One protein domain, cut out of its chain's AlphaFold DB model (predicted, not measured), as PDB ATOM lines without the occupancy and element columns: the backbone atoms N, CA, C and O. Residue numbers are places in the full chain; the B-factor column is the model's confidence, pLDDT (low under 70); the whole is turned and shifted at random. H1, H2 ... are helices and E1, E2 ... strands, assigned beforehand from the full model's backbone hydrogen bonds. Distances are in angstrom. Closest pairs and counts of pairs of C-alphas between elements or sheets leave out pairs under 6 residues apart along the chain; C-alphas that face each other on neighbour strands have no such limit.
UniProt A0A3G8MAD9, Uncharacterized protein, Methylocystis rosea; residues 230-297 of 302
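This is residues 230 to 297 of the 302 residues of an uncharacterized protein of Methylocystis rosea (UniProt A0A3G8MAD9). A two-stranded hairpin, E1 and E2, has the long helix H3 packed over it, mostly over E2, while two shorter helices, H1 and H2, run loosely side by side toward one end of a rod-like outline. The 68 printed residues have two named strands and three named helices, in the order E1 E2 H1 H2 H3; the sheet, E1 - E2, is antiparallel and the class is mixed, helices and strands. The whole is loose, with a radius of gyration of the C-alphas of 14.7 A, and spans 47 by 22 by 16 A.

Find C-alpha 230 at (351.159, 447.899, 440.847); from there E1 runs through residues 230 to 236, 19.2 A. Next come E2, residues 240 to 247, 23.2 A, and H1, residues 250 to 258, 12.4 A. Read on to H2, residues 262 to 275, 19.9 A, and H3, residues 277 to 296, 28.9 A, which ends at C-alpha 296, (330.124, 447.854, 461.425).

Look first at the hairpin E1 and E2, antiparallel at 154 degrees: N 230 and O 246 are 2.8 A apart and N 236 and O 240 are 3.0 A apart, within hydrogen-bond range. Between E2 and H3 the closest C-alphas are those of Val 244 and Ala 284, 6.3 A apart; between E1 and H3, those of Val 234 and Ala 284, 6.7 A. H2 and H3 meet only through their link. H1 and H2 are close but not clearly touching, their closest C-alphas being those of Phe 256 and Lys 265, 6.4 A apart; they run opposite ways at a shallow tilt of 22 degrees. H1 and H3 are apart. In H1, H2 and H3 every O i to N i+4 pair is within hydrogen-bond range.

The two C-alphas farthest apart are those of Lys 260 and Ser 297, 48.0 A. The four links are tight, and the printed part has no cut. The mean pLDDT of the printed part is 93.6, and no printed residue is under 70.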
ATOM      1  N   VAL A 230     350.291 447.736 439.689       91.88
ATOM      2  CA  VAL A 230     351.159 447.899 440.847       91.88
ATOM      3  C   VAL A 230     350.271 447.960 442.072       91.88
ATOM      4  O   VAL A 230     349.492 448.900 442.227       91.88
ATOM      5  N   ASP A 231     350.404 446.968 442.940       93.88
ATOM      6  CA  ASP A 231     349.712 446.947 444.220       93.88
ATOM      7  C   ASP A 231     350.483 447.795 445.233       93.88
ATOM      8  O   ASP A 231     351.646 447.528 445.540       93.88
ATOM      9  N   ILE A 232     349.836 448.847 445.734       92.38
ATOM     10  CA  ILE A 232     350.422 449.781 446.694       92.38
ATOM     11  C   ILE A 232     349.729 449.599 448.034       92.38
ATOM     12  O   ILE A 232     348.538 449.878 448.172       92.38
ATOM     13  N   THR A 233     350.484 449.159 449.036       95.19
ATOM     14  CA  THR A 233     349.988 449.041 450.407       95.19
ATOM     15  C   THR A 233     350.177 450.361 451.147       95.19
ATOM     16  O   THR A 233     351.295 450.856 451.290       95.19
ATOM     17  N   VAL A 234     349.073 450.928 451.630       93.88
ATOM     18  CA  VAL A 234     349.053 452.125 452.473       93.88
ATOM     19  C   VAL A 234     348.729 451.699 453.901       93.88
ATOM     20  O   VAL A 234     347.714 451.048 454.146       93.88
ATOM     21  N   SER A 235     349.598 452.077 454.839       96.38
ATOM     22  CA  SER A 235     349.465 451.770 456.264       96.38
ATOM     23  C   SER A 235     349.212 453.054 457.047       96.38
ATOM     24  O   SER A 235     350.018 453.986 456.991       96.38
ATOM     25  N   ILE A 236     348.086 453.115 457.760       93.62
ATOM     26  CA  ILE A 236     347.744 454.228 458.649       93.62
ATOM     27  C   ILE A 236     347.677 453.685 460.081       93.62
ATOM     28  O   ILE A 236     346.897 452.760 460.350       93.62
ATOM     29  N   PRO A 237     348.446 454.254 461.031       94.50
ATOM     30  CA  PRO A 237     348.354 453.871 462.434       94.50
ATOM     31  C   PRO A 237     346.898 453.912 462.916       94.50
ATOM     32  O   PRO A 237     346.187 454.874 462.649       94.50
ATOM     33  N   GLN A 238     346.458 452.875 463.634       93.12
ATOM     34  CA  GLN A 238     345.087 452.689 464.152       93.12
ATOM     35  C   GLN A 238     344.014 452.287 463.119       93.12
ATOM     36  O   GLN A 238     343.020 451.684 463.516       93.12
ATOM     37  N   GLN A 239     344.202 452.541 461.818       92.12
ATOM     38  CA  GLN A 239     343.264 452.120 460.755       92.12
ATOM     39  C   GLN A 239     343.718 450.839 460.022       92.12
ATOM     40  O   GLN A 239     342.936 450.187 459.325       92.12
ATOM     41  N   GLY A 240     344.978 450.443 460.224       94.69
ATOM     42  CA  GLY A 240     345.581 449.255 459.629       94.69
ATOM     43  C   GLY A 240     346.049 449.506 458.198       94.69
ATOM     44  O   GLY A 240     346.410 450.624 457.836       94.69
ATOM     45  N   GLU A 241     346.046 448.447 457.391       97.25
ATOM     46  CA  GLU A 241     346.554 448.476 456.017       97.25
ATOM     47  C   GLU A 241     345.437 448.251 454.995       97.25
ATOM     48  O   GLU A 241     344.501 447.473 455.237       97.25
ATOM     49  N   VAL A 242     345.555 448.933 453.855       96.31
ATOM     50  CA  VAL A 242     344.775 448.701 452.631       96.31
ATOM     51  C   VAL A 242     345.728 448.625 451.443       96.31
ATOM     52  O   VAL A 242     346.759 449.293 451.429       96.31
ATOM     53  N   THR A 243     345.390 447.811 450.445       95.50
ATOM     54  CA  THR A 243     346.162 447.703 449.202       95.50
ATOM     55  C   THR A 243     345.333 448.246 448.053       95.50
ATOM     56  O   THR A 243     344.179 447.850 447.892       95.50
ATOM     57  N   VAL A 244     345.910 449.163 447.276       96.06
ATOM     58  CA  VAL A 244     345.248 449.796 446.135       96.06
ATOM     59  C   VAL A 244     346.005 449.504 444.838       96.06
ATOM     60  O   VAL A 244     347.218 449.715 444.786       96.06
ATOM     61  N   PRO A 245     345.315 449.044 443.778       95.75
ATOM     62  CA  PRO A 245     345.946 448.802 442.492       95.75
ATOM     63  C   PRO A 245     346.079 450.101 441.687       95.75
ATOM     64  O   PRO A 245     345.124 450.877 441.514       95.75
ATOM     65  N   ILE A 246     347.271 450.311 441.138       95.88
ATOM     66  CA  ILE A 246     347.580 451.375 440.187       95.88
ATOM     67  C   ILE A 246     348.022 450.742 438.870       95.88
ATOM     68  O   ILE A 246     349.095 450.153 438.770       95.88
ATOM     69  N   GLU A 247     347.183 450.867 437.845       95.69
ATOM     70  CA  GLU A 247     347.511 450.422 436.491       95.69
ATOM     71  C   GLU A 247     348.418 451.452 435.812       95.69
ATOM     72  O   GLU A 247     348.057 452.627 435.693       95.69
ATOM     73  N   LEU A 248     349.604 451.021 435.387       95.25
ATOM     74  CA  LEU A 248     350.518 451.836 434.597       95.25
ATOM     75  C   LEU A 248     349.934 452.079 433.203       95.25
ATOM     76  O   LEU A 248     349.419 451.157 432.572       95.25
ATOM     77  N   SER A 249     350.093 453.298 432.684       94.00
ATOM     78  CA  SER A 249     349.747 453.586 431.288       94.00
ATOM     79  C   SER A 249     350.568 452.725 430.321       94.00
ATOM     80  O   SER A 249     351.629 452.207 430.680       94.00
ATOM     81  N   ASP A 250     350.134 452.606 429.064       88.38
ATOM     82  CA  ASP A 250     350.883 451.867 428.036       88.38
ATOM     83  C   ASP A 250     352.330 452.373 427.910       88.38
ATOM     84  O   ASP A 250     353.273 451.581 427.862       88.38
ATOM     85  N   ALA A 251     352.524 453.695 427.933       90.19
ATOM     86  CA  ALA A 251     353.848 454.310 427.868       90.19
ATOM     87  C   ALA A 251     354.709 453.965 429.097       90.19
ATOM     88  O   ALA A 251     355.882 453.618 428.948       90.19
ATOM     89  N   GLN A 252     354.127 454.007 430.300       93.88
ATOM     90  CA  GLN A 252     354.809 453.647 431.548       93.88
ATOM     91  C   GLN A 252     355.154 452.154 431.595       93.88
ATOM     92  O   GLN A 252     356.270 451.793 431.952       93.88
ATOM     93  N   THR A 253     354.229 451.295 431.167       92.62
ATOM     94  CA  THR A 253     354.425 449.848 431.047       92.62
ATOM     95  C   THR A 253     355.577 449.536 430.090       92.62
ATOM     96  O   THR A 253     356.491 448.787 430.437       92.62
ATOM     97  N   ILE A 254     355.581 450.146 428.899       86.75
ATOM     98  CA  ILE A 254     356.669 449.992 427.923       86.75
ATOM     99  C   ILE A 254     357.993 450.472 428.518       86.75
ATOM    100  O   ILE A 254     359.003 449.782 428.368       86.75
ATOM    101  N   ASN A 255     358.002 451.621 429.203       90.62
ATOM    102  CA  ASN A 255     359.214 452.133 429.832       90.62
ATOM    103  C   ASN A 255     359.740 451.160 430.892       90.62
ATOM    104  O   ASN A 255     360.902 450.774 430.835       90.62
ATOM    105  N   PHE A 256     358.875 450.670 431.779       93.06
ATOM    106  CA  PHE A 256     359.243 449.704 432.811       93.06
ATOM    107  C   PHE A 256     359.868 448.428 432.228       93.06
ATOM    108  O   PHE A 256     360.898 447.965 432.718       93.06
ATOM    109  N   TYR A 257     359.303 447.877 431.148       87.25
ATOM    110  CA  TYR A 257     359.869 446.699 430.474       87.25
ATOM    111  C   TYR A 257     361.206 446.968 429.766       87.25
ATOM    112  O   TYR A 257     361.957 446.021 429.523       87.25
ATOM    113  N   ARG A 258     361.520 448.226 429.425       85.81
ATOM    114  CA  ARG A 258     362.813 448.616 428.836       85.81
ATOM    115  C   ARG A 258     363.927 448.719 429.880       85.81
ATOM    116  O   ARG A 258     365.095 448.583 429.517       85.81
ATOM    117  N   LEU A 259     363.583 448.932 431.150       87.88
ATOM    118  CA  LEU A 259     364.554 449.013 432.239       87.88
ATOM    119  C   LEU A 259     365.180 447.637 432.482       87.88
ATOM    120  O   LEU A 259     364.492 446.656 432.780       87.88
ATOM    121  N   LYS A 260     366.505 447.564 432.333       83.94
ATOM    122  CA  LYS A 260     367.266 446.321 432.522       83.94
ATOM    123  C   LYS A 260     367.699 446.133 433.970       83.94
ATOM    124  O   LYS A 260     367.634 445.014 434.472       83.94
ATOM    125  N   MET A 261     368.119 447.213 434.626       85.88
ATOM    126  CA  MET A 261     368.623 447.170 435.994       85.88
ATOM    127  C   MET A 261     367.478 447.300 436.993       85.88
ATOM    128  O   MET A 261     366.566 448.109 436.820       85.88
ATOM    129  N   GLU A 262     367.546 446.520 438.068       88.50
ATOM    130  CA  GLU A 262     366.553 446.565 439.144       88.50
ATOM    131  C   GLU A 262     366.542 447.926 439.853       88.50
ATOM    132  O   GLU A 262     365.483 448.442 440.201       88.50
ATOM    133  N   THR A 263     367.709 448.562 439.982       93.06
ATOM    134  CA  THR A 263     367.846 449.918 440.528       93.06
ATOM    135  C   THR A 263     367.047 450.943 439.729       93.06
ATOM    136  O   THR A 263     366.370 451.787 440.314       93.06
ATOM    137  N   ASP A 264     367.064 450.842 438.398       91.62
ATOM    138  CA  ASP A 264     366.342 451.772 437.530       91.62
ATOM    139  C   ASP A 264     364.836 451.534 437.625       91.62
ATOM    140  O   ASP A 264     364.058 452.486 437.658       91.62
ATOM    141  N   LYS A 265     364.414 450.266 437.726       93.44
ATOM    142  CA  LYS A 265     363.007 449.911 437.957       93.44
ATOM    143  C   LYS A 265     362.501 450.481 439.271       93.44
ATOM    144  O   LYS A 265     361.436 451.085 439.284       93.44
ATOM    145  N   GLN A 266     363.264 450.349 440.352       93.69
ATOM    146  CA  GLN A 266     362.902 450.922 441.649       93.69
ATOM    147  C   GLN A 266     362.812 452.449 441.595       93.69
ATOM    148  O   GLN A 266     361.839 453.021 442.088       93.69
ATOM    149  N   ALA A 267     363.780 453.113 440.955       96.06
ATOM    150  CA  ALA A 267     363.758 454.562 440.773       96.06
ATOM    151  C   ALA A 267     362.537 455.016 439.955       96.06
ATOM    152  O   ALA A 267     361.854 455.967 440.336       96.06
ATOM    153  N   PHE A 268     362.215 454.298 438.878       95.88
ATOM    154  CA  PHE A 268     361.018 454.541 438.080       95.88
ATOM    155  C   PHE A 268     359.739 454.344 438.900       95.88
ATOM    156  O   PHE A 268     358.875 455.213 438.899       95.88
ATOM    157  N   MET A 269     359.635 453.252 439.661       95.00
ATOM    158  CA  MET A 269     358.477 452.984 440.518       95.00
ATOM    159  C   MET A 269     358.273 454.062 441.582       95.00
ATOM    160  O   MET A 269     357.140 454.474 441.830       95.00
ATOM    161  N   LYS A 270     359.362 454.565 442.167       95.44
ATOM    162  CA  LYS A 270     359.315 455.691 443.098       95.44
ATOM    163  C   LYS A 270     358.787 456.962 442.423       95.44
ATOM    164  O   LYS A 270     357.925 457.625 442.988       95.44
ATOM    165  N   ALA A 271     359.243 457.264 441.207       96.25
ATOM    166  CA  ALA A 271     358.754 458.416 440.452       96.25
ATOM    167  C   ALA A 271     357.252 458.303 440.126       96.25
ATOM    168  O   ALA A 271     356.521 459.274 440.294       96.25
ATOM    169  N   ILE A 272     356.768 457.112 439.744       95.00
ATOM    170  CA  ILE A 272     355.332 456.862 439.528       95.00
ATOM    171  C   ILE A 272     354.523 457.088 440.809       95.00
ATOM    172  O   ILE A 272     353.431 457.654 440.760       95.00
ATOM    173  N   PHE A 273     355.049 456.651 441.955       94.44
ATOM    174  CA  PHE A 273     354.407 456.868 443.247       94.44
ATOM    175  C   PHE A 273     354.276 458.362 443.572       94.44
ATOM    176  O   PHE A 273     353.203 458.811 443.968       94.44
ATOM    177  N   GLU A 274     355.345 459.133 443.369       96.06
ATOM    178  CA  GLU A 274     355.352 460.583 443.590       96.06
ATOM    179  C   GLU A 274     354.390 461.307 442.631       96.06
ATOM    180  O   GLU A 274     353.610 462.153 443.066       96.06
ATOM    181  N   GLU A 275     354.377 460.927 441.351       96.81
ATOM    182  CA  GLU A 275     353.482 461.481 440.325       96.81
ATOM    183  C   GLU A 275     352.000 461.226 440.650       96.81
ATOM    184  O   GLU A 275     351.159 462.114 440.503       96.81
ATOM    185  N   ARG A 276     351.668 460.014 441.115       96.50
ATOM    186  CA  ARG A 276     350.283 459.568 441.346       96.50
ATOM    187  C   ARG A 276     349.859 459.606 442.812       96.50
ATOM    188  O   ARG A 276     348.827 459.032 443.162       96.50
ATOM    189  N   ALA A 277     350.599 460.316 443.663       96.81
ATOM    190  CA  ALA A 277     350.365 460.357 445.106       96.81
ATOM    191  C   ALA A 277     348.910 460.717 445.467       96.81
ATOM    192  O   ALA A 277     348.292 460.048 446.293       96.81
ATOM    193  N   ASN A 278     348.325 461.718 444.801       97.38
ATOM    194  CA  ASN A 278     346.949 462.149 445.072       97.38
ATOM    195  C   ASN A 278     345.907 461.070 444.740       97.38
ATOM    196  O   ASN A 278     344.972 460.864 445.510       97.38
ATOM    197  N   GLU A 279     346.072 460.364 443.620       96.94
ATOM    198  CA  GLU A 279     345.171 459.272 443.231       96.94
ATOM    199  C   GLU A 279     345.270 458.104 444.218       96.94
ATOM    200  O   GLU A 279     344.252 457.551 444.635       96.94
ATOM    201  N   ILE A 280     346.495 457.756 444.625       96.12
ATOM    202  CA  ILE A 280     346.762 456.704 445.611       96.12
ATOM    203  C   ILE A 280     346.076 457.044 446.935       96.12
ATOM    204  O   ILE A 280     345.379 456.200 447.494       96.12
ATOM    205  N   ILE A 281     346.217 458.288 447.408       96.75
ATOM    206  CA  ILE A 281     345.585 458.765 448.645       96.75
ATOM    207  C   ILE A 281     344.057 458.683 448.545       96.75
ATOM    208  O   ILE A 281     343.415 458.206 449.477       96.75
ATOM    209  N   GLN A 282     343.467 459.102 447.423       97.44
ATOM    210  CA  GLN A 282     342.016 459.038 447.219       97.44
ATOM    211  C   GLN A 282     341.497 457.597 447.230       97.44
ATOM    212  O   GLN A 282     340.543 457.293 447.945       97.44
ATOM    213  N   LYS A 283     342.147 456.691 446.489       97.38
ATOM    214  CA  LYS A 283     341.786 455.266 446.470       97.38
ATOM    215  C   LYS A 283     341.945 454.622 447.844       97.38
ATOM    216  O   LYS A 283     341.076 453.863 448.261       97.38
ATOM    217  N   ALA A 284     343.023 454.943 448.558       97.06
ATOM    218  CA  ALA A 284     343.255 454.425 449.901       97.06
ATOM    219  C   ALA A 284     342.186 454.924 450.880       97.06
ATOM    220  O   ALA A 284     341.660 454.129 451.652       97.06
ATOM    221  N   ALA A 285     341.812 456.207 450.815       97.06
ATOM    222  CA  ALA A 285     340.756 456.770 451.653       97.06
ATOM    223  C   ALA A 285     339.409 456.057 451.444       97.06
ATOM    224  O   ALA A 285     338.755 455.713 452.428       97.06
ATOM    225  N   ILE A 286     339.035 455.774 450.191       97.25
ATOM    226  CA  ILE A 286     337.833 454.990 449.865       97.25
ATOM    227  C   ILE A 286     337.945 453.571 450.442       97.25
ATOM    228  O   ILE A 286     337.055 453.134 451.166       97.25
ATOM    229  N   ALA A 287     339.070 452.883 450.221       96.50
ATOM    230  CA  ALA A 287     339.270 451.518 450.716       96.50
ATOM    231  C   ALA A 287     339.213 451.429 452.255       96.50
ATOM    232  O   ALA A 287     338.691 450.463 452.816       96.50
ATOM    233  N   PHE A 288     339.727 452.440 452.962       97.12
ATOM    234  CA  PHE A 288     339.615 452.527 454.419       97.12
ATOM    235  C   PHE A 288     338.168 452.748 454.881       97.12
ATOM    236  O   PHE A 288     337.765 452.156 455.885       97.12
ATOM    237  N   GLN A 289     337.382 453.562 454.166       96.06
ATOM    238  CA  GLN A 289     335.959 453.766 454.463       96.06
ATOM    239  C   GLN A 289     335.164 452.470 454.285       96.06
ATOM    240  O   GLN A 289     334.483 452.048 455.218       96.06
ATOM    241  N   GLU A 290     335.337 451.784 453.155       95.50
ATOM    242  CA  GLU A 290     334.677 450.502 452.868       95.50
ATOM    243  C   GLU A 290     335.017 449.439 453.924       95.50
ATOM    244  O   GLU A 290     334.142 448.736 454.433       95.50
ATOM    245  N   LYS A 291     336.290 449.359 454.333       95.06
ATOM    246  CA  LYS A 291     336.743 448.453 455.398       95.06
ATOM    247  C   LYS A 291     336.095 448.777 456.751       95.06
ATOM    248  O   LYS A 291     335.727 447.864 457.497       95.06
ATOM    249  N   ALA A 292     335.941 450.060 457.082       93.69
ATOM    250  CA  ALA A 292     335.285 450.496 458.312       93.69
ATOM    251  C   ALA A 292     333.780 450.177 458.309       93.69
ATOM    252  O   ALA A 292     333.251 449.733 459.330       93.69
ATOM    253  N   GLU A 293     333.100 450.356 457.174       94.56
ATOM    254  CA  GLU A 293     331.683 450.010 457.001       94.56
ATOM    255  C   GLU A 293     331.447 448.500 457.098       94.56
ATOM    256  O   GLU A 293     330.563 448.065 457.840       94.56
ATOM    257  N   ALA A 294     332.296 447.690 456.458       92.12
ATOM    258  CA  ALA A 294     332.230 446.231 456.541       92.12
ATOM    259  C   ALA A 294     332.364 445.716 457.985       92.12
ATOM    260  O   ALA A 294     331.713 444.746 458.368       92.12
ATOM    261  N   THR A 295     333.156 446.399 458.816       91.62
ATOM    262  CA  THR A 295     333.346 446.033 460.230       91.62
ATOM    263  C   THR A 295     332.140 446.412 461.108       91.62
ATOM    264  O   THR A 295     331.945 445.827 462.169       91.62
ATOM    265  N   ARG A 296     331.310 447.378 460.681       89.38
ATOM    266  CA  ARG A 296     330.124 447.854 461.425       89.38
ATOM    267  C   ARG A 296     328.833 447.096 461.109       89.38
ATOM    268  O   ARG A 296     327.876 447.241 461.863       89.38
ATOM    269  N   SER A 297     328.798 446.298 460.040       77.31
ATOM    270  CA  SER A 297     327.594 445.591 459.571       77.31
ATOM    271  C   SER A 297     327.441 444.089 459.942       77.31
ATOM    272  O   SER A 297     326.703 443.398 459.238       77.31
TER     273      SER A 297